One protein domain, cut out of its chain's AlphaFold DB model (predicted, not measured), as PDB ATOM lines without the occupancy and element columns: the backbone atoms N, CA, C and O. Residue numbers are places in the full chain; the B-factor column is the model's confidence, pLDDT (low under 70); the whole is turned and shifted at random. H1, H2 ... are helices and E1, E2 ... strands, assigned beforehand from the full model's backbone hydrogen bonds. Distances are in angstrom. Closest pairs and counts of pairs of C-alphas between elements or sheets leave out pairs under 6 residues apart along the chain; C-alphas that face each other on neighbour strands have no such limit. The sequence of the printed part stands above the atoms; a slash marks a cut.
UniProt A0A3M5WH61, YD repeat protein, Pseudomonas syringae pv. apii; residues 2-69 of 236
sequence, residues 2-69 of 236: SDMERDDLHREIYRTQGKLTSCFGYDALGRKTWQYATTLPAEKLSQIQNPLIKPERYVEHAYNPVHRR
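What this domain is: This is residues 2 to 69 of the 236 residues of the protein "YD repeat protein" of Pseudomonas syringae pv. apii (UniProt A0A3M5WH61). The model is a single antiparallel sheet of five strands, a gently twisted wall, with a looping arch, residues 39 to 65, over one face and the other face bare. The first four strands fold back and forth side by side; the arch then holds two short helices, H1 and H2, which only graze the wall, before E5 joins the sheet beside E4. The printed part has 68 residues, with named elements in the order E1, E2, E3, E4, H1, H2, E5, and the sheet's order is E1, E2, E3, E4, E5. The class is mixed, helices and strands, with 11 residues in helices and 29 in strands. The whole is compact, with a radius of gyration of the C-alphas of 11.3 A, and rounded, spanning 29 by 25 by 20 A.

Where its parts are: The printed part begins with strand E1, residues 2 to 6, whose first C-alpha, that of Ser 2, is at (-29.156, 1.059, 138.935). Strand E2 holds residues 12 to 17 and is 13.7 A from first to last C-alpha, while E1 measures 13.6 A. Strand E3, residues 20 to 26, is 20.2 A long, and strand E4, residues 32 to 38, is 17.5 A long. Helix H1, residues 42 to 48, begins with C-alpha 42 at (-20.653, 1.958, 130.919) and is 9.8 A long. Helix H2 holds residues 56 to 59 and measures 5.1 A. Strand E5, residues 66 to 69, is 10.5 A long and ends with C-alpha 69 at (-22.970, 21.891, 128.981).

How they stand to each other: E1, E2, E3 and E4 form a meander, each strand the antiparallel neighbour of the one before. E1 and E2 are a hairpin with 167 degrees between their directions; N 5 and O 14 are 2.9 A apart, within hydrogen-bond range. E2 and E3 are a hairpin at 169 degrees, with N 22 and O 15 at 2.8 A and N 17 and O 20 at 2.8 A. E3 and E4 are a hairpin at 164 degrees, with N 23 and O 36 at 2.8 A and N 38 and O 21 at 2.9 A. E5 is the antiparallel neighbour of E4 at 166 degrees, with N 68 and O 35 at 2.8 A. E1 and E5 are the edge strands and are apart. H1 is on the sheet but only grazes it, with its residues 42 to 46; its closest C-alphas to E3 are those of Thr 21 and Ala 42, 6.4 A apart. H2 is on the sheet too and only grazes it, with its residues 56 to 59; the closest C-alphas of H2 and E5 are those of Val 59 and His 67, at 5.7 A, and those of E4 and H2 are of Tyr 36 and Val 59, at 6.0 A. H1 and H2 are apart. In H1, 1 of 3 O i to N i+4 pairs is within hydrogen-bond range, beside 2 of 4 O i to N i+3 pairs; H2 is too short for an O i to N i+4 pair.

The domain as a whole: The two C-alphas farthest apart are those of Lys 19 and Leu 29, at 30.7 A. From edge to edge of the sheet the strands' lines turn by 23 degrees. The printed part has no cut, and no link is long: those from H1 to H2 and from H2 to E5 are short, the others tight. The mean pLDDT of the printed part is 79.1, and residues 46 to 63 are under 70; the mean of H2 is 59.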
ATOM      1  N   SER A   2     -29.961  -0.072 139.395       85.25
ATOM      2  CA  SER A   2     -29.156   1.059 138.935       85.25
ATOM      3  C   SER A   2     -27.754   0.909 139.490       85.25
ATOM      4  O   SER A   2     -27.632   0.615 140.679       85.25
ATOM      5  N   ASP A   3     -26.745   1.122 138.657       88.62
ATOM      6  CA  ASP A   3     -25.341   1.087 139.062       88.62
ATOM      7  C   ASP A   3     -24.717   2.480 138.934       88.62
ATOM      8  O   ASP A   3     -25.181   3.295 138.127       88.62
ATOM      9  N   MET A   4     -23.714   2.780 139.755       91.25
ATOM     10  CA  MET A   4     -23.074   4.096 139.837       91.25
ATOM     11  C   MET A   4     -21.560   3.952 139.977       91.25
ATOM     12  O   MET A   4     -21.079   3.351 140.936       91.25
ATOM     13  N   GLU A   5     -20.815   4.604 139.087       89.56
ATOM     14  CA  GLU A   5     -19.357   4.702 139.169       89.56
ATOM     15  C   GLU A   5     -18.938   6.092 139.647       89.56
ATOM     16  O   GLU A   5     -19.559   7.110 139.311       89.56
ATOM     17  N   ARG A   6     -17.858   6.140 140.430       91.50
ATOM     18  CA  ARG A   6     -17.322   7.362 141.032       91.50
ATOM     19  C   ARG A   6     -15.839   7.512 140.718       91.50
ATOM     20  O   ARG A   6     -15.147   6.516 140.543       91.50
ATOM     21  N   ASP A   7     -15.367   8.752 140.664       87.50
ATOM     22  CA  ASP A   7     -13.934   9.051 140.628       87.50
ATOM     23  C   ASP A   7     -13.290   8.952 142.025       87.50
ATOM     24  O   ASP A   7     -13.970   8.728 143.028       87.50
ATOM     25  N   ASP A   8     -11.973   9.164 142.108       89.44
ATOM     26  CA  ASP A   8     -11.215   9.141 143.373       89.44
ATOM     27  C   ASP A   8     -11.683  10.214 144.377       89.44
ATOM     28  O   ASP A   8     -11.517  10.083 145.593       89.44
ATOM     29  N   LEU A   9     -12.316  11.281 143.881       91.69
ATOM     30  CA  LEU A   9     -12.948  12.326 144.688       91.69
ATOM     31  C   LEU A   9     -14.383  11.952 145.094       91.69
ATOM     32  O   LEU A   9     -15.110  12.786 145.636       91.69
ATOM     33  N   HIS A  10     -14.781  10.697 144.869       89.75
ATOM     34  CA  HIS A  10     -16.093  10.126 145.164       89.75
ATOM     35  C   HIS A  10     -17.254  10.822 144.435       89.75
ATOM     36  O   HIS A  10     -18.420  10.716 144.843       89.75
ATOM     37  N   ARG A  11     -16.964  11.505 143.325       89.75
ATOM     38  CA  ARG A  11     -17.948  12.179 142.475       89.75
ATOM     39  C   ARG A  11     -18.449  11.200 141.426       89.75
ATOM     40  O   ARG A  11     -17.666  10.506 140.793       89.75
ATOM     41  N   GLU A  12     -19.762  11.146 141.244       91.06
ATOM     42  CA  GLU A  12     -20.400  10.258 140.269       91.06
ATOM     43  C   GLU A  12     -20.004  10.647 138.842       91.06
ATOM     44  O   GLU A  12     -20.310  11.760 138.407       91.06
ATOM     45  N   ILE A  13     -19.353   9.730 138.128       89.88
ATOM     46  CA  ILE A  13     -18.905   9.904 136.738       89.88
ATOM     47  C   ILE A  13     -19.793   9.148 135.753       89.88
ATOM     48  O   ILE A  13     -20.004   9.626 134.634       89.88
ATOM     49  N   TYR A  14     -20.388   8.035 136.193       89.44
ATOM     50  CA  TYR A  14     -21.349   7.264 135.417       89.44
ATOM     51  C   TYR A  14     -22.491   6.752 136.269       89.44
ATOM     52  O   TYR A  14     -22.324   6.433 137.445       89.44
ATOM     53  N   ARG A  15     -23.642   6.591 135.627       91.38
ATOM     54  CA  ARG A  15     -24.778   5.893 136.214       91.38
ATOM     55  C   ARG A  15     -25.570   5.156 135.164       91.38
ATOM     56  O   ARG A  15     -26.031   5.764 134.198       91.38
ATOM     57  N   THR A  16     -25.787   3.870 135.388       91.12
ATOM     58  CA  THR A  16     -26.615   3.028 134.529       91.12
ATOM     59  C   THR A  16     -28.002   2.855 135.145       91.12
ATOM     60  O   THR A  16     -28.174   2.625 136.343       91.12
ATOM     61  N   GLN A  17     -29.030   3.015 134.320       90.12
ATOM     62  CA  GLN A  17     -30.433   2.827 134.667       90.12
ATOM     63  C   GLN A  17     -31.111   2.047 133.547       90.12
ATOM     64  O   GLN A  17     -31.555   2.605 132.540       90.12
ATOM     65  N   GLY A  18     -31.159   0.725 133.706       89.50
ATOM     66  CA  GLY A  18     -31.593  -0.163 132.632       89.50
ATOM     67  C   GLY A  18     -30.674  -0.022 131.418       89.50
ATOM     68  O   GLY A  18     -29.479  -0.268 131.517       89.50
ATOM     69  N   LYS A  19     -31.226   0.398 130.273       86.81
ATOM     70  CA  LYS A  19     -30.465   0.607 129.026       86.81
ATOM     71  C   LYS A  19     -29.813   1.990 128.918       86.81
ATOM     72  O   LYS A  19     -29.127   2.244 127.936       86.81
ATOM     73  N   LEU A  20     -30.084   2.901 129.853       88.31
ATOM     74  CA  LEU A  20     -29.607   4.280 129.789       88.31
ATOM     75  C   LEU A  20     -28.385   4.461 130.687       88.31
ATOM     76  O   LEU A  20     -28.463   4.204 131.885       88.31
ATOM     77  N   THR A  21     -27.301   4.990 130.135       88.69
ATOM     78  CA  THR A  21     -26.103   5.377 130.880       88.69
ATOM     79  C   THR A  21     -25.955   6.891 130.864       88.69
ATOM     80  O   THR A  21     -25.838   7.513 129.808       88.69
ATOM     81  N   SER A  22     -25.980   7.501 132.045       89.12
ATOM     82  CA  SER A  22     -25.692   8.921 132.258       89.12
ATOM     83  C   SER A  22     -24.202   9.098 132.543       89.12
ATOM     84  O   SER A  22     -23.642   8.328 133.316       89.12
ATOM     85  N   CYS A  23     -23.578  10.101 131.934       88.56
ATOM     86  CA  CYS A  23     -22.169  10.443 132.112       88.56
ATOM     87  C   CYS A  23     -22.050  11.885 132.600       88.56
ATOM     88  O   CYS A  23     -22.788  12.756 132.121       88.56
ATOM     89  N   PHE A  24     -21.097  12.143 133.489       89.38
ATOM     90  CA  PHE A  24     -20.880  13.460 134.085       89.38
ATOM     91  C   PHE A  24     -19.411  13.869 134.003       89.38
ATOM     92  O   PHE A  24     -18.518  13.061 134.249       89.38
ATOM     93  N   GLY A  25     -19.176  15.142 133.690       88.50
ATOM     94  CA  GLY A  25     -17.863  15.770 133.743       88.50
ATOM     95  C   GLY A  25     -17.836  16.903 134.750       88.50
ATOM     96  O   GLY A  25     -18.816  17.639 134.889       88.50
ATOM     97  N   TYR A  26     -16.701  17.057 135.427       89.19
ATOM     98  CA  TYR A  26     -16.487  18.089 136.436       89.19
ATOM     99  C   TYR A  26     -15.244  18.915 136.120       89.19
ATOM    100  O   TYR A  26     -14.312  18.433 135.474       89.19
ATOM    101  N   ASP A  27     -15.220  20.156 136.593       88.12
ATOM    102  CA  ASP A  27     -14.011  20.973 136.622       88.12
ATOM    103  C   ASP A  27     -13.122  20.637 137.840       88.12
ATOM    104  O   ASP A  27     -13.430  19.774 138.674       88.12
ATOM    105  N   ALA A  28     -11.993  21.342 137.947       86.56
ATOM    106  CA  ALA A  28     -11.069  21.219 139.074       86.56
ATOM    107  C   ALA A  28     -11.679  21.669 140.417       86.56
ATOM    108  O   ALA A  28     -11.192  21.261 141.468       86.56
ATOM    109  N   LEU A  29     -12.740  22.482 140.387       88.94
ATOM    110  CA  LEU A  29     -13.479  22.936 141.568       88.94
ATOM    111  C   LEU A  29     -14.624  21.978 141.943       88.94
ATOM    112  O   LEU A  29     -15.307  22.202 142.938       88.94
ATOM    113  N   GLY A  30     -14.841  20.904 141.176       87.19
ATOM    114  CA  GLY A  30     -15.905  19.928 141.412       87.19
ATOM    115  C   GLY A  30     -17.287  20.344 140.921       87.19
ATOM    116  O   GLY A  30     -18.269  19.670 141.230       87.19
ATOM    117  N   ARG A  31     -17.383  21.407 140.127       91.38
ATOM    118  CA  ARG A  31     -18.628  21.839 139.487       91.38
ATOM    119  C   ARG A  31     -18.827  21.071 138.185       91.38
ATOM    120  O   ARG A  31     -17.862  20.767 137.488       91.38
ATOM    121  N   LYS A  32     -20.075  20.736 137.851       90.75
ATOM    122  CA  LYS A  32     -20.398  19.974 136.634       90.75
ATOM    123  C   LYS A  32     -20.165  20.834 135.397       90.75
ATOM    124  O   LYS A  32     -20.792  21.870 135.271       90.75
ATOM    125  N   THR A  33     -19.333  20.395 134.462       90.62
ATOM    126  CA  THR A  33     -19.062  21.109 133.197       90.62
ATOM    127  C   THR A  33     -19.902  20.585 132.044       90.62
ATOM    128  O   THR A  33     -20.296  21.332 131.151       90.62
ATOM    129  N   TRP A  34     -20.221  19.296 132.061       89.69
ATOM    130  CA  TRP A  34     -21.097  18.680 131.079       89.69
ATOM    131  C   TRP A  34     -21.776  17.448 131.658       89.69
ATOM    132  O   TRP A  34     -21.308  16.826 132.613       89.69
ATOM    133  N   GLN A  35     -22.895  17.084 131.053       90.25
ATOM    134  CA  GLN A  35     -23.560  15.817 131.296       90.25
ATOM    135  C   GLN A  35     -24.216  15.323 130.018       90.25
ATOM    136  O   GLN A  35     -24.682  16.122 129.201       90.25
ATOM    137  N   TYR A  36     -24.308  14.011 129.857       89.12
ATOM    138  CA  TYR A  36     -25.077  13.439 128.764       89.12
ATOM    139  C   TYR A  36     -25.625  12.053 129.083       89.12
ATOM    140  O   TYR A  36     -25.177  11.416 130.034       89.12
ATOM    141  N   ALA A  37     -26.601  11.587 128.305       88.50
ATOM    142  CA  ALA A  37     -27.236  10.291 128.507       88.50
ATOM    143  C   ALA A  37     -27.303   9.490 127.205       88.50
ATOM    144  O   ALA A  37     -27.988   9.876 126.265       88.50
ATOM    145  N   THR A  38     -26.637   8.341 127.184       84.75
ATOM    146  CA  THR A  38     -26.500   7.463 126.018       84.75
ATOM    147  C   THR A  38     -27.078   6.080 126.301       84.75
ATOM    148  O   THR A  38     -27.246   5.690 127.451       84.75
ATOM    149  N   THR A  39     -27.375   5.315 125.256       85.38
ATOM    150  CA  THR A  39     -27.770   3.901 125.366       85.38
ATOM    151  C   THR A  39     -26.576   2.943 125.352       85.38
ATOM    152  O   THR A  39     -26.749   1.728 125.433       85.38
ATOM    153  N   LEU A  40     -25.355   3.473 125.222       79.50
ATOM    154  CA  LEU A  40     -24.133   2.680 125.314       79.50
ATOM    155  C   LEU A  40     -23.896   2.212 126.761       79.50
ATOM    156  O   LEU A  40     -24.140   2.980 127.695       79.50
ATOM    157  N   PRO A  41     -23.395   0.980 126.963       75.31
ATOM    158  CA  PRO A  41     -23.047   0.484 128.290       75.31
ATOM    159  C   PRO A  41     -21.823   1.218 128.862       75.31
ATOM    160  O   PRO A  41     -20.971   1.697 128.103       75.31
ATOM    161  N   ALA A  42     -21.730   1.279 130.194       72.50
ATOM    162  CA  ALA A  42     -20.653   1.958 130.919       72.50
ATOM    163  C   ALA A  42     -19.253   1.451 130.526       72.50
ATOM    164  O   ALA A  42     -18.363   2.270 130.293       72.50
ATOM    165  N   GLU A  43     -19.067   0.140 130.300       75.25
ATOM    166  CA  GLU A  43     -17.738  -0.402 129.961       75.25
ATOM    167  C   GLU A  43     -17.208   0.094 128.608       75.25
ATOM    168  O   GLU A  43     -15.999   0.192 128.401       75.25
ATOM    169  N   LYS A  44     -18.098   0.428 127.664       72.44
ATOM    170  CA  LYS A  44     -17.693   1.032 126.382       72.44
ATOM    171  C   LYS A  44     -17.404   2.523 126.521       72.44
ATOM    172  O   LYS A  44     -16.657   3.074 125.715       72.44
ATOM    173  N   LEU A  45     -17.986   3.179 127.521       70.75
ATOM    174  CA  LEU A  45     -17.814   4.610 127.756       70.75
ATOM    175  C   LEU A  45     -16.498   4.927 128.461       70.75
ATOM    176  O   LEU A  45     -15.912   5.971 128.171       70.75
ATOM    177  N   SER A  46     -15.999   4.031 129.312       65.44
ATOM    178  CA  SER A  46     -14.686   4.185 129.953       65.44
ATOM    179  C   SER A  46     -13.540   4.172 128.931       65.44
ATOM    180  O   SER A  46     -12.605   4.962 129.030       65.44
ATOM    181  N   GLN A  47     -13.654   3.366 127.869       63.09
ATOM    182  CA  GLN A  47     -12.695   3.341 126.749       63.09
ATOM    183  C   GLN A  47     -12.739   4.619 125.896       63.09
ATOM    184  O   GLN A  47     -11.748   5.009 125.276       63.09
ATOM    185  N   ILE A  48     -13.902   5.268 125.867       57.34
ATOM    186  CA  ILE A  48     -14.171   6.498 125.122       57.34
ATOM    187  C   ILE A  48     -13.654   7.743 125.870       57.34
ATOM    188  O   ILE A  48     -13.236   8.702 125.222       57.34
ATOM    189  N   GLN A  49     -13.596   7.720 127.208       54.78
ATOM    190  CA  GLN A  49     -12.996   8.772 128.050       54.78
ATOM    191  C   GLN A  49     -11.456   8.822 127.980       54.78
ATOM    192  O   GLN A  49     -10.778   9.245 128.915       54.78
ATOM    193  N   ASN A  50     -10.868   8.413 126.855       54.91
ATOM    194  CA  ASN A  50      -9.451   8.614 126.614       54.91
ATOM    195  C   ASN A  50      -9.172  10.133 126.564       54.91
ATOM    196  O   ASN A  50      -9.790  10.815 125.748       54.91
ATOM    197  N   PRO A  51      -8.245  10.682 127.372       51.62
ATOM    198  CA  PRO A  51      -7.940  12.118 127.414       51.62
ATOM    199  C   PRO A  51      -7.444  12.706 126.080       51.62
ATOM    200  O   PRO A  51      -7.368  13.926 125.941       51.62
ATOM    201  N   LEU A  52      -7.121  11.870 125.084       48.31
ATOM    202  CA  LEU A  52      -6.858  12.314 123.710       48.31
ATOM    203  C   LEU A  52      -8.135  12.618 122.907       48.31
ATOM    204  O   LEU A  52      -8.058  13.289 121.876       48.31
ATOM    205  N   ILE A  53      -9.297  12.132 123.345       54.94
ATOM    206  CA  ILE A  53     -10.575  12.357 122.683       54.94
ATOM    207  C   ILE A  53     -11.335  13.432 123.452       54.94
ATOM    208  O   ILE A  53     -11.815  13.238 124.564       54.94
ATOM    209  N   LYS A  54     -11.426  14.594 122.813       54.72
ATOM    210  CA  LYS A  54     -12.160  15.760 123.289       54.72
ATOM    211  C   LYS A  54     -13.604  15.382 123.677       54.72
ATOM    212  O   LYS A  54     -14.341  14.920 122.796       54.72
ATOM    213  N   PRO A  55     -14.019  15.549 124.951       54.59
ATOM    214  CA  PRO A  55     -15.359  15.183 125.418       54.59
ATOM    215  C   PRO A  55     -16.462  15.908 124.639       54.59
ATOM    216  O   PRO A  55     -17.555  15.363 124.482       54.59
ATOM    217  N   GLU A  56     -16.158  17.072 124.059       56.91
ATOM    218  CA  GLU A  56     -17.050  17.841 123.188       56.91
ATOM    219  C   GLU A  56     -17.636  16.984 122.053       56.91
ATOM    220  O   GLU A  56     -18.817  17.099 121.734       56.91
ATOM    221  N   ARG A  57     -16.854  16.042 121.504       57.59
ATOM    222  CA  ARG A  57     -17.284  15.186 120.386       57.59
ATOM    223  C   ARG A  57     -18.360  14.163 120.779       57.59
ATOM    224  O   ARG A  57     -19.133  13.741 119.921       57.59
ATOM    225  N   TYR A  58     -18.418  13.766 122.051       59.47
ATOM    226  CA  TYR A  58     -19.421  12.822 122.565       59.47
ATOM    227  C   TYR A  58     -20.607  13.523 123.207       59.47
ATOM    228  O   TYR A  58     -21.748  13.077 123.047       59.47
ATOM    229  N   VAL A  59     -20.341  14.634 123.897       60.97
ATOM    230  CA  VAL A  59     -21.380  15.482 124.478       60.97
ATOM    231  C   VAL A  59     -22.321  15.941 123.361       60.97
ATOM    232  O   VAL A  59     -23.515  15.689 123.451       60.97
ATOM    233  N   GLU A  60     -21.808  16.455 122.243       61.25
ATOM    234  CA  GLU A  60     -22.636  17.004 121.154       61.25
ATOM    235  C   GLU A  60     -23.075  15.971 120.101       61.25
ATOM    236  O   GLU A  60     -23.661  16.316 119.073       61.25
ATOM    237  N   HIS A  61     -22.830  14.679 120.335       64.06
ATOM    238  CA  HIS A  61     -23.086  13.655 119.327       64.06
ATOM    239  C   HIS A  61     -24.583  13.565 118.965       64.06
ATOM    240  O   HIS A  61     -25.472  13.594 119.826       64.06
ATOM    241  N   ALA A  62     -24.880  13.403 117.670       62.28
ATOM    242  CA  ALA A  62     -26.251  13.362 117.151       62.28
ATOM    243  C   ALA A  62     -27.117  12.292 117.843       62.28
ATOM    244  O   ALA A  62     -28.289  12.529 118.130       62.28
ATOM    245  N   TYR A  63     -26.497  11.171 118.212       64.12
ATOM    246  CA  TYR A  63     -27.132  10.003 118.829       64.12
ATOM    247  C   TYR A  63     -27.329  10.121 120.345       64.12
ATOM    248  O   TYR A  63     -27.865   9.209 120.965       64.12
ATOM    249  N   ASN A  64     -26.882  11.220 120.952       74.62
ATOM    250  CA  ASN A  64     -27.041  11.478 122.373       74.62
ATOM    251  C   ASN A  64     -28.364  12.235 122.590       74.62
ATOM    252  O   ASN A  64     -28.438  13.416 122.225       74.62
ATOM    253  N   PRO A  65     -29.441  11.586 123.076       72.19
ATOM    254  CA  PRO A  65     -30.752  12.224 123.199       72.19
ATOM    255  C   PRO A  65     -30.742  13.399 124.179       72.19
ATOM    256  O   PRO A  65     -31.463  14.371 123.975       72.19
ATOM    257  N   VAL A  66     -29.907  13.330 125.218       83.56
ATOM    258  CA  VAL A  66     -29.787  14.378 126.231       83.56
ATOM    259  C   VAL A  66     -28.316  14.712 126.400       83.56
ATOM    260  O   VAL A  66     -27.553  13.875 126.873       83.56
ATOM    261  N   HIS A  67     -27.928  15.940 126.071       87.62
ATOM    262  CA  HIS A  67     -26.649  16.500 126.489       87.62
ATOM    263  C   HIS A  67     -26.840  17.918 127.007       87.62
ATOM    264  O   HIS A  67     -27.668  18.670 126.486       87.62
ATOM    265  N   ARG A  68     -26.077  18.255 128.046       90.00
ATOM    266  CA  ARG A  68     -26.005  19.597 128.614       90.00
ATOM    267  C   ARG A  68     -24.562  20.001 128.858       90.00
ATOM    268  O   ARG A  68     -23.777  19.176 129.327       90.00
ATOM    269  N   ARG A  69     -24.239  21.261 128.595       90.62
ATOM    270  CA  ARG A  69     -22.970  21.891 128.981       90.62
ATOM    271  C   ARG A  69     -23.251  23.063 129.903       90.62
ATOM    272  O   ARG A  69     -24.246  23.759 129.717       90.62
TER     273      ARG A  69